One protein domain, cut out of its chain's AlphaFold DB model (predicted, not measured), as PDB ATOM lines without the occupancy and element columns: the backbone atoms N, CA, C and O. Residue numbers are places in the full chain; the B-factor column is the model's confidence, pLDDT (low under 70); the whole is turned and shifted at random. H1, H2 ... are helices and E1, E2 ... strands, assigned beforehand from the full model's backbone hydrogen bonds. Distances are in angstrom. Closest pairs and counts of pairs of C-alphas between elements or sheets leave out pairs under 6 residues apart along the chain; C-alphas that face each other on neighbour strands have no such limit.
ATOM      1  N   ASP A 567      56.996   4.970  66.867       92.56
ATOM      2  CA  ASP A 567      56.080   6.112  66.730       92.56
ATOM      3  C   ASP A 567      54.588   5.734  66.798       92.56
ATOM      4  O   ASP A 567      53.734   6.615  66.922       92.56
ATOM      5  N   ALA A 568      54.270   4.438  66.759       96.06
ATOM      6  CA  ALA A 568      52.907   3.935  66.858       96.06
ATOM      7  C   ALA A 568      52.306   4.153  68.259       96.06
ATOM      8  O   ALA A 568      53.014   4.198  69.274       96.06
ATOM      9  N   ARG A 569      50.975   4.308  68.310       96.81
ATOM     10  CA  ARG A 569      50.221   4.641  69.534       96.81
ATOM     11  C   ARG A 569      48.915   3.871  69.597       96.81
ATOM     12  O   ARG A 569      48.080   4.014  68.708       96.81
ATOM     13  N   TYR A 570      48.708   3.101  70.655       97.25
ATOM     14  CA  TYR A 570      47.485   2.343  70.869       97.25
ATOM     15  C   TYR A 570      46.462   3.119  71.706       97.25
ATOM     16  O   TYR A 570      46.707   3.503  72.854       97.25
ATOM     17  N   TRP A 571      45.274   3.300  71.131       96.44
ATOM     18  CA  TRP A 571      44.197   4.108  71.702       96.44
ATOM     19  C   TRP A 571      43.030   3.291  72.243       96.44
ATOM     20  O   TRP A 571      42.017   3.878  72.581       96.44
ATOM     21  N   GLY A 572      43.137   1.967  72.362       95.44
ATOM     22  CA  GLY A 572      42.079   1.138  72.950       95.44
ATOM     23  C   GLY A 572      41.096   0.550  71.934       95.44
ATOM     24  O   GLY A 572      41.340   0.544  70.726       95.44
ATOM     25  N   ALA A 573      39.998   0.009  72.456       97.12
ATOM     26  CA  ALA A 573      38.974  -0.698  71.694       97.12
ATOM     27  C   ALA A 573      37.797   0.228  71.338       97.12
ATOM     28  O   ALA A 573      37.390   1.058  72.153       97.12
ATOM     29  N   THR A 574      37.249   0.101  70.128       97.62
ATOM     30  CA  THR A 574      36.191   0.997  69.630       97.62
ATOM     31  C   THR A 574      34.912   0.924  70.470       97.62
ATOM     32  O   THR A 574      34.368   1.960  70.849       97.62
ATOM     33  N   GLU A 575      34.450  -0.271  70.840       96.81
ATOM     34  CA  GLU A 575      33.211  -0.422  71.624       96.81
ATOM     35  C   GLU A 575      33.354   0.089  73.056       96.81
ATOM     36  O   GLU A 575      32.403   0.646  73.600       96.81
ATOM     37  N   TYR A 576      34.556   0.010  73.632       95.69
ATOM     38  CA  TYR A 576      34.816   0.600  74.942       95.69
ATOM     39  C   TYR A 576      34.612   2.119  74.927       95.69
ATOM     40  O   TYR A 576      33.936   2.658  75.799       95.69
ATOM     41  N   TRP A 577      35.115   2.829  73.914       96.50
ATOM     42  CA  TRP A 577      34.934   4.284  73.842       96.50
ATOM     43  C   TRP A 577      33.497   4.710  73.549       96.50
ATOM     44  O   TRP A 577      33.053   5.733  74.078       96.50
ATOM     45  N   LYS A 578      32.746   3.916  72.774       95.56
ATOM     46  CA  LYS A 578      31.293   4.112  72.618       95.56
ATOM     47  C   LYS A 578      30.584   3.984  73.964       95.56
ATOM     48  O   LYS A 578      29.799   4.857  74.326       95.56
ATOM     49  N   LEU A 579      30.919   2.943  74.726       94.62
ATOM     50  CA  LEU A 579      30.349   2.694  76.046       94.62
ATOM     51  C   LEU A 579      30.688   3.812  77.039       94.62
ATOM     52  O   LEU A 579      29.813   4.266  77.770       94.62
ATOM     53  N   VAL A 580      31.930   4.308  77.033       94.25
ATOM     54  CA  VAL A 580      32.323   5.476  77.835       94.25
ATOM     55  C   VAL A 580      31.444   6.680  77.489       94.25
ATOM     56  O   VAL A 580      30.927   7.333  78.392       94.25
ATOM     57  N   HIS A 581      31.228   6.966  76.203       93.81
ATOM     58  CA  HIS A 581      30.375   8.078  75.789       93.81
ATOM     59  C   HIS A 581      28.919   7.910  76.247       93.81
ATOM     60  O   HIS A 581      28.333   8.847  76.792       93.81
ATOM     61  N   GLU A 582      28.354   6.714  76.071       92.62
ATOM     62  CA  GLU A 582      26.994   6.390  76.505       92.62
ATOM     63  C   GLU A 582      26.824   6.580  78.017       92.62
ATOM     64  O   GLU A 582      25.891   7.261  78.446       92.62
ATOM     65  N   VAL A 583      27.741   6.033  78.822       91.44
ATOM     66  CA  VAL A 583      27.693   6.143  80.287       91.44
ATOM     67  C   VAL A 583      27.864   7.589  80.745       91.44
ATOM     68  O   VAL A 583      27.195   8.002  81.687       91.44
ATOM     69  N   LEU A 596      29.991   0.842  85.155       84.38
ATOM     70  CA  LEU A 596      29.981   2.216  85.663       84.38
ATOM     71  C   LEU A 596      31.361   2.626  86.178       84.38
ATOM     72  O   LEU A 596      31.850   3.689  85.806       84.38
ATOM     73  N   TYR A 597      32.013   1.776  86.977       79.62
ATOM     74  CA  TYR A 597      33.362   2.044  87.469       79.62
ATOM     75  C   TYR A 597      34.353   2.249  86.316       79.62
ATOM     76  O   TYR A 597      35.049   3.263  86.279       79.62
ATOM     77  N   PHE A 598      34.414   1.307  85.371       84.38
ATOM     78  CA  PHE A 598      35.405   1.321  84.291       84.38
ATOM     79  C   PHE A 598      35.232   2.453  83.281       84.38
ATOM     80  O   PHE A 598      36.139   2.670  82.480       84.38
ATOM     81  N   THR A 599      34.092   3.142  83.270       88.38
ATOM     82  CA  THR A 599      33.747   4.081  82.194       88.38
ATOM     83  C   THR A 599      33.481   5.500  82.686       88.38
ATOM     84  O   THR A 599      34.009   6.437  82.086       88.38
ATOM     85  N   LYS A 600      32.775   5.690  83.815       84.94
ATOM     86  CA  LYS A 600      32.366   7.025  84.307       84.94
ATOM     87  C   LYS A 600      33.537   7.977  84.571       84.94
ATOM     88  O   LYS A 600      33.392   9.192  84.497       84.94
ATOM     89  N   ARG A 601      34.711   7.426  84.894       84.44
ATOM     90  CA  ARG A 601      35.911   8.195  85.263       84.44
ATOM     91  C   ARG A 601      36.723   8.675  84.061       84.44
ATOM     92  O   ARG A 601      37.591   9.520  84.240       84.44
ATOM     93  N   PHE A 602      36.411   8.203  82.852       89.81
ATOM     94  CA  PHE A 602      37.100   8.561  81.605       89.81
ATOM     95  C   PHE A 602      36.408   9.695  80.831       89.81
ATOM     96  O   PHE A 602      36.681   9.903  79.646       89.81
ATOM     97  N   ALA A 603      35.513  10.453  81.474       84.06
ATOM     98  CA  ALA A 603      34.709  11.479  80.814       84.06
ATOM     99  C   ALA A 603      35.536  12.479  79.996       84.06
ATOM    100  O   ALA A 603      35.234  12.714  78.823       84.06
ATOM    101  N   LYS A 604      36.639  12.979  80.563       88.25
ATOM    102  CA  LYS A 604      37.550  13.910  79.881       88.25
ATOM    103  C   LYS A 604      38.267  13.295  78.673       88.25
ATOM    104  O   LYS A 604      38.550  14.013  77.724       88.25
ATOM    105  N   ALA A 605      38.531  11.987  78.680       91.12
ATOM    106  CA  ALA A 605      39.176  11.288  77.565       91.12
ATOM    107  C   ALA A 605      38.195  10.965  76.425       91.12
ATOM    108  O   ALA A 605      38.582  10.953  75.256       91.12
ATOM    109  N   SER A 606      36.915  10.753  76.752       90.62
ATOM    110  CA  SER A 606      35.880  10.321  75.802       90.62
ATOM    111  C   SER A 606      35.684  11.257  74.604       90.62
ATOM    112  O   SER A 606      35.331  10.804  73.520       90.62
ATOM    113  N   VAL A 607      35.986  12.549  74.765       91.81
ATOM    114  CA  VAL A 607      35.855  13.576  73.714       91.81
ATOM    115  C   VAL A 607      36.803  13.367  72.531       91.81
ATOM    116  O   VAL A 607      36.598  13.949  71.467       91.81
ATOM    117  N   LEU A 608      37.843  12.545  72.694       94.81
ATOM    118  CA  LEU A 608      38.775  12.210  71.616       94.81
ATOM    119  C   LEU A 608      38.221  11.149  70.656       94.81
ATOM    120  O   LEU A 608      38.827  10.915  69.607       94.81
ATOM    121  N   PHE A 609      37.084  10.533  70.984       97.06
ATOM    122  CA  PHE A 609      36.523   9.394  70.269       97.06
ATOM    123  C   PHE A 609      35.122   9.697  69.742       97.06
ATOM    124  O   PHE A 609      34.338  10.431  70.339       97.06
ATOM    125  N   ASN A 610      34.817   9.147  68.570       96.94
ATOM    126  CA  ASN A 610      33.529   9.314  67.929       96.94
ATOM    127  C   ASN A 610      32.471   8.506  68.702       96.94
ATOM    128  O   ASN A 610      32.660   7.306  68.898       96.94
ATOM    129  N   PRO A 611      31.340   9.109  69.089       95.56
ATOM    130  CA  PRO A 611      30.347   8.440  69.928       95.56
ATOM    131  C   PRO A 611      29.593   7.303  69.230       95.56
ATOM    132  O   PRO A 611      29.059   6.420  69.891       95.56
ATOM    133  N   LEU A 612      29.546   7.310  67.895       95.31
ATOM    134  CA  LEU A 612      28.859   6.293  67.101       95.31
ATOM    135  C   LEU A 612      29.791   5.142  66.726       95.31
ATOM    136  O   LEU A 612      29.375   3.987  66.729       95.31
ATOM    137  N   THR A 613      31.040   5.451  66.377       96.50
ATOM    138  CA  THR A 613      31.977   4.458  65.832       96.50
ATOM    139  C   THR A 613      33.060   4.029  66.814       96.50
ATOM    140  O   THR A 613      33.713   3.019  66.579       96.50
ATOM    141  N   GLY A 614      33.289   4.785  67.891       96.88
ATOM    142  CA  GLY A 614      34.353   4.538  68.866       96.88
ATOM    143  C   GLY A 614      35.757   4.891  68.387       96.88
ATOM    144  O   GLY A 614      36.692   4.901  69.181       96.88
ATOM    145  N   TYR A 615      35.928   5.197  67.102       98.19
ATOM    146  CA  TYR A 615      37.214   5.580  66.536       98.19
ATOM    147  C   TYR A 615      37.656   6.954  67.021       98.19
ATOM    148  O   TYR A 615      36.847   7.872  67.166       98.19
ATOM    149  N   LYS A 616      38.965   7.130  67.189       97.56
ATOM    150  CA  LYS A 616      39.562   8.434  67.476       97.56
ATOM    151  C   LYS A 616      39.186   9.449  66.384       97.56
ATOM    152  O   LYS A 616      39.318   9.154  65.198       97.56
ATOM    153  N   VAL A 617      38.727  10.643  66.774       96.38
ATOM    154  CA  VAL A 617      38.167  11.668  65.860       96.38
ATOM    155  C   VAL A 617      39.248  12.354  65.018       96.38
ATOM    156  O   VAL A 617      39.010  12.706  63.867       96.38
ATOM    157  N   LYS A 618      40.447  12.537  65.578       95.62
ATOM    158  CA  LYS A 618      41.611  13.124  64.893       95.62
ATOM    159  C   LYS A 618      42.803  12.165  64.987       95.62
ATOM    160  O   LYS A 618      43.711  12.410  65.787       95.62
ATOM    161  N   PRO A 619      42.774  11.031  64.265       97.12
ATOM    162  CA  PRO A 619      43.876  10.091  64.301       97.12
ATOM    163  C   PRO A 619      45.077  10.648  63.535       97.12
ATOM    164  O   PRO A 619      44.932  11.348  62.532       97.12
ATOM    165  N   VAL A 620      46.269  10.325  64.013       96.44
ATOM    166  CA  VAL A 620      47.534  10.588  63.324       96.44
ATOM    167  C   VAL A 620      48.078   9.291  62.741       96.44
ATOM    168  O   VAL A 620      47.664   8.198  63.135       96.44
ATOM    169  N   LYS A 621      48.961   9.395  61.742       97.00
ATOM    170  CA  LYS A 621      49.586   8.220  61.119       97.00
ATOM    171  C   LYS A 621      50.184   7.317  62.209       97.00
ATOM    172  O   LYS A 621      50.806   7.826  63.133       97.00
ATOM    173  N   ASN A 622      49.992   6.007  62.070       96.50
ATOM    174  CA  ASN A 622      50.415   4.967  63.016       96.50
ATOM    175  C   ASN A 622      49.641   4.922  64.349       96.50
ATOM    176  O   ASN A 622      49.993   4.130  65.223       96.50
ATOM    177  N   ASP A 623      48.543   5.672  64.499       98.00
ATOM    178  CA  ASP A 623      47.569   5.378  65.554       98.00
ATOM    179  C   ASP A 623      46.960   3.986  65.323       98.00
ATOM    180  O   ASP A 623      46.583   3.643  64.202       98.00
ATOM    181  N   ILE A 624      46.853   3.197  66.389       97.75
ATOM    182  CA  ILE A 624      46.322   1.836  66.406       97.75
ATOM    183  C   ILE A 624      45.106   1.783  67.331       97.75
ATOM    184  O   ILE A 624      45.119   2.335  68.432       97.75
ATOM    185  N   MET A 625      44.058   1.084  66.907       97.88
ATOM    186  CA  MET A 625      42.896   0.741  67.731       97.88
ATOM    187  C   MET A 625      42.532  -0.728  67.536       97.88
ATOM    188  O   MET A 625      42.963  -1.353  66.571       97.88
ATOM    189  N   TYR A 626      41.751  -1.288  68.456       98.12
ATOM    190  CA  TYR A 626      41.103  -2.581  68.243       98.12
ATOM    191  C   TYR A 626      39.670  -2.336  67.770       98.12
ATOM    192  O   TYR A 626      38.869  -1.764  68.511       98.12
ATOM    193  N   ASP A 627      39.358  -2.730  66.538       97.94
ATOM    194  CA  ASP A 627      37.996  -2.676  66.019       97.94
ATOM    195  C   ASP A 627      37.254  -3.929  66.482       97.94
ATOM    196  O   ASP A 627      37.481  -5.029  65.982       97.94
ATOM    197  N   ASN A 628      36.358  -3.761  67.452       97.44
ATOM    198  CA  ASN A 628      35.576  -4.868  67.996       97.44
ATOM    199  C   ASN A 628      34.616  -5.499  66.984       97.44
ATOM    200  O   ASN A 628      34.312  -6.676  67.120       97.44
ATOM    201  N   LYS A 629      34.127  -4.743  65.993       95.94
ATOM    202  CA  LYS A 629      33.201  -5.263  64.978       95.94
ATOM    203  C   LYS A 629      33.935  -6.132  63.958       95.94
ATOM    204  O   LYS A 629      33.360  -7.084  63.444       95.94
ATOM    205  N   GLN A 630      35.180  -5.774  63.650       96.00
ATOM    206  CA  GLN A 630      36.049  -6.538  62.749       96.00
ATOM    207  C   GLN A 630      36.921  -7.569  63.484       96.00
ATOM    208  O   GLN A 630      37.637  -8.322  62.833       96.00
ATOM    209  N   GLU A 631      36.896  -7.567  64.819       96.69
ATOM    210  CA  GLU A 631      37.723  -8.407  65.695       96.69
ATOM    211  C   GLU A 631      39.227  -8.354  65.365       96.69
ATOM    212  O   GLU A 631      39.957  -9.339  65.477       96.69
ATOM    213  N   THR A 632      39.716  -7.180  64.958       97.00
ATOM    214  CA  THR A 632      41.101  -7.001  64.506       97.00
ATOM    215  C   THR A 632      41.686  -5.667  64.947       97.00
ATOM    216  O   THR A 632      40.964  -4.707  65.231       97.00
ATOM    217  N   PHE A 633      43.016  -5.587  65.007       97.94
ATOM    218  CA  PHE A 633      43.675  -4.296  65.166       97.94
ATOM    219  C   PHE A 633      43.646  -3.549  63.844       97.94
ATOM    220  O   PHE A 633      43.761  -4.133  62.770       97.94
ATOM    221  N   VAL A 634      43.521  -2.236  63.931       98.00
ATOM    222  CA  VAL A 634      43.505  -1.340  62.783       98.00
ATOM    223  C   VAL A 634      44.498  -0.217  63.015       98.00
ATOM    224  O   VAL A 634      44.559   0.349  64.104       98.00
ATOM    225  N   ARG A 635      45.270   0.117  61.982       97.94
ATOM    226  CA  ARG A 635      46.239   1.214  61.975       97.94
ATOM    227  C   ARG A 635      45.762   2.323  61.049       97.94
ATOM    228  O   ARG A 635      45.380   2.068  59.905       97.94
ATOM    229  N   PHE A 636      45.855   3.568  61.496       98.31
ATOM    230  CA  PHE A 636      45.599   4.721  60.650       98.31
ATOM    231  C   PHE A 636      46.804   5.016  59.748       98.31
ATOM    232  O   PHE A 636      47.905   5.320  60.201       98.31
ATOM    233  N   THR A 637      46.591   4.965  58.435       96.44
ATOM    234  CA  THR A 637      47.632   5.200  57.412       96.44
ATOM    235  C   THR A 637      47.986   6.676  57.208       96.44
ATOM    236  O   THR A 637      48.896   6.996  56.444       96.44
ATOM    237  N   GLY A 638      47.253   7.588  57.852       95.56
ATOM    238  CA  GLY A 638      47.230   9.020  57.539       95.56
ATOM    239  C   GLY A 638      46.027   9.427  56.679       95.56
ATOM    240  O   GLY A 638      45.725  10.613  56.585       95.56
ATOM    241  N   LYS A 639      45.323   8.460  56.072       95.19
ATOM    242  CA  LYS A 639      44.101   8.700  55.279       95.19
ATOM    243  C   LYS A 639      42.912   7.858  55.737       95.19
ATOM    244  O   LYS A 639      41.794   8.353  55.779       95.19
ATOM    245  N   LYS A 640      43.148   6.586  56.066       96.44
ATOM    246  CA  LYS A 640      42.114   5.622  56.470       96.44
ATOM    247  C   LYS A 640      42.666   4.587  57.452       96.44
ATOM    248  O   LYS A 640      43.883   4.397  57.525       96.44
ATOM    249  N   TRP A 641      41.764   3.928  58.171       97.88
ATOM    250  CA  TRP A 641      42.062   2.775  59.020       97.88
ATOM    251  C   TRP A 641      42.173   1.509  58.167       97.88
ATOM    252  O   TRP A 641      41.319   1.265  57.318       97.88
ATOM    253  N   GLU A 642      43.227   0.725  58.378       97.56
ATOM    254  CA  GLU A 642      43.450  -0.563  57.710       97.56
ATOM    255  C   GLU A 642      43.805  -1.643  58.738       97.56
ATOM    256  O   GLU A 642      44.485  -1.316  59.715       97.56
ATOM    257  N   PRO A 643      43.390  -2.910  58.539       97.56
ATOM    258  CA  PRO A 643      43.760  -4.009  59.425       97.56
ATOM    259  C   PRO A 643      45.273  -4.167  59.574       97.56
ATOM    260  O   PRO A 643      46.032  -4.002  58.617       97.56
ATOM    261  N   ILE A 644      45.702  -4.524  60.777       96.38
ATOM    262  CA  ILE A 644      47.091  -4.818  61.109       96.38
ATOM    263  C   ILE A 644      47.154  -5.985  62.094       96.38
ATOM    264  O   ILE A 644      46.281  -6.130  62.949       96.38
ATOM    265  N   ALA A 645      48.175  -6.834  61.979       94.62
ATOM    266  CA  ALA A 645      48.379  -7.915  62.936       94.62
ATOM    267  C   ALA A 645      49.096  -7.398  64.195       94.62
ATOM    268  O   ALA A 645      49.903  -6.470  64.133       94.62
ATOM    269  N   TYR A 646      48.766  -7.977  65.353       93.44
ATOM    270  CA  TYR A 646      49.291  -7.547  66.657       93.44
ATOM    271  C   TYR A 646      50.813  -7.706  66.771       93.44
ATOM    272  O   TYR A 646      51.479  -6.860  67.362       93.44
ATOM    273  N   ASP A 647      51.338  -8.778  66.185       93.88
ATOM    274  CA  ASP A 647      52.743  -9.195  66.170       93.88
ATOM    275  C   ASP A 647      53.622  -8.397  65.193       93.88
ATOM    276  O   ASP A 647      54.836  -8.570  65.184       93.88
ATOM    277  N   GLN A 648      53.046  -7.477  64.408       92.31
ATOM    278  CA  GLN A 648      53.830  -6.540  63.591       92.31
ATOM    279  C   GLN A 648      54.554  -5.472  64.419       92.31
ATOM    280  O   GLN A 648      55.393  -4.749  63.882       92.31
ATOM    281  N   TYR A 649      54.223  -5.359  65.704       91.12
ATOM    282  CA  TYR A 649      54.886  -4.469  66.640       91.12
ATOM    283  C   TYR A 649      55.442  -5.272  67.805       91.12
ATOM    284  O   TYR A 649      54.788  -6.175  68.327       91.12
ATOM    285  N   ASN A 650      56.620  -4.868  68.262       94.50
ATOM    286  CA  ASN A 650      57.034  -5.149  69.625       94.50
ATOM    287  C   ASN A 650      56.212  -4.259  70.554       94.50
ATOM    288  O   ASN A 650      55.937  -3.105  70.219       94.50
TER     289      ASN A 650
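Overview. This is residues 567 to 583 and 596 to 650 of the 823 residues of an uncharacterized protein of Paludibacter sp. 47-17 (UniProt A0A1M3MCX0). A strongly twisted sheet of four strands makes one end of the model, and a small group of three short helices makes the other. H1 leads directly from the edge strand E1 away from the sheet, H2 and H3 pack on H1, and a long stretch without a named element, residues 607 to 622, runs back to the sheet. The printed part has 72 residues, with the elements E1, H1, H2, H3, E2, E3, E4 along the chain, three helices and four strands, of mixed class. The sheet is mixed, in the order E1, E2, E3, E4. The whole is compact, with a radius of gyration of the C-alphas of 12.1 A, yet elongated in outline, spanning 34 by 21 by 21 A.

Along the chain. Find C-alpha 569 at (50.221, 4.641, 69.534); there E1 begins, and it runs through residues 569 to 573 over 12.6 A. E2, residues 623 to 627, is 12.5 A long, and E3, residues 632 to 636, is 13.1 A long. E4, residues 641 to 644, ends at C-alpha 644 at (47.091, -4.818, 61.109). H1 takes residues 574 to 583, 14.6 A from first to last C-alpha, and ends at C-alpha 583 at (27.693, 6.143, 80.287). H2 is residues 596 to 600, and H3 is residues 603 to 606.

Arrangement. Begin with the sheet, where E1 and E2 are parallel neighbours at 18 degrees; look for N 624 and O 569, 2.7 A apart and within hydrogen-bond range. E2, E3 and E4 form a meander, each strand the antiparallel neighbour of the one before. In the hairpin of E2 and E3, at 150 degrees, N 634 and O 625 are 2.8 A apart; in that of E3 and E4, at 131 degrees, N 635 and O 642 are 2.8 A apart. H1 only grazes the sheet, with its residues 574 to 577. H1 touches H2, the closest C-alphas being those of Val 580 and Thr 599, 4.8 A apart. H1 also touches H3, with the C-alphas of His 581 and Ser 606 closest at 5.9 A. H2 and H3 meet only through their link. Neither is on the sheet. In H1 and H2 every O i to N i+4 pair is within hydrogen-bond range; H3 is too short for such a pair.

Size, cuts and confidence. The two C-alphas farthest apart are those of Tyr 597 and Lys 639, at 34.6 A. Residues 584 to 595 are not printed, and C-alphas 583 and 596 stand 7.0 A apart across this cut. Of the links that are printed whole, the one from H3 to E2, 16 residues, is long. The mean pLDDT of the printed part is 94.6, and no printed residue is under 70.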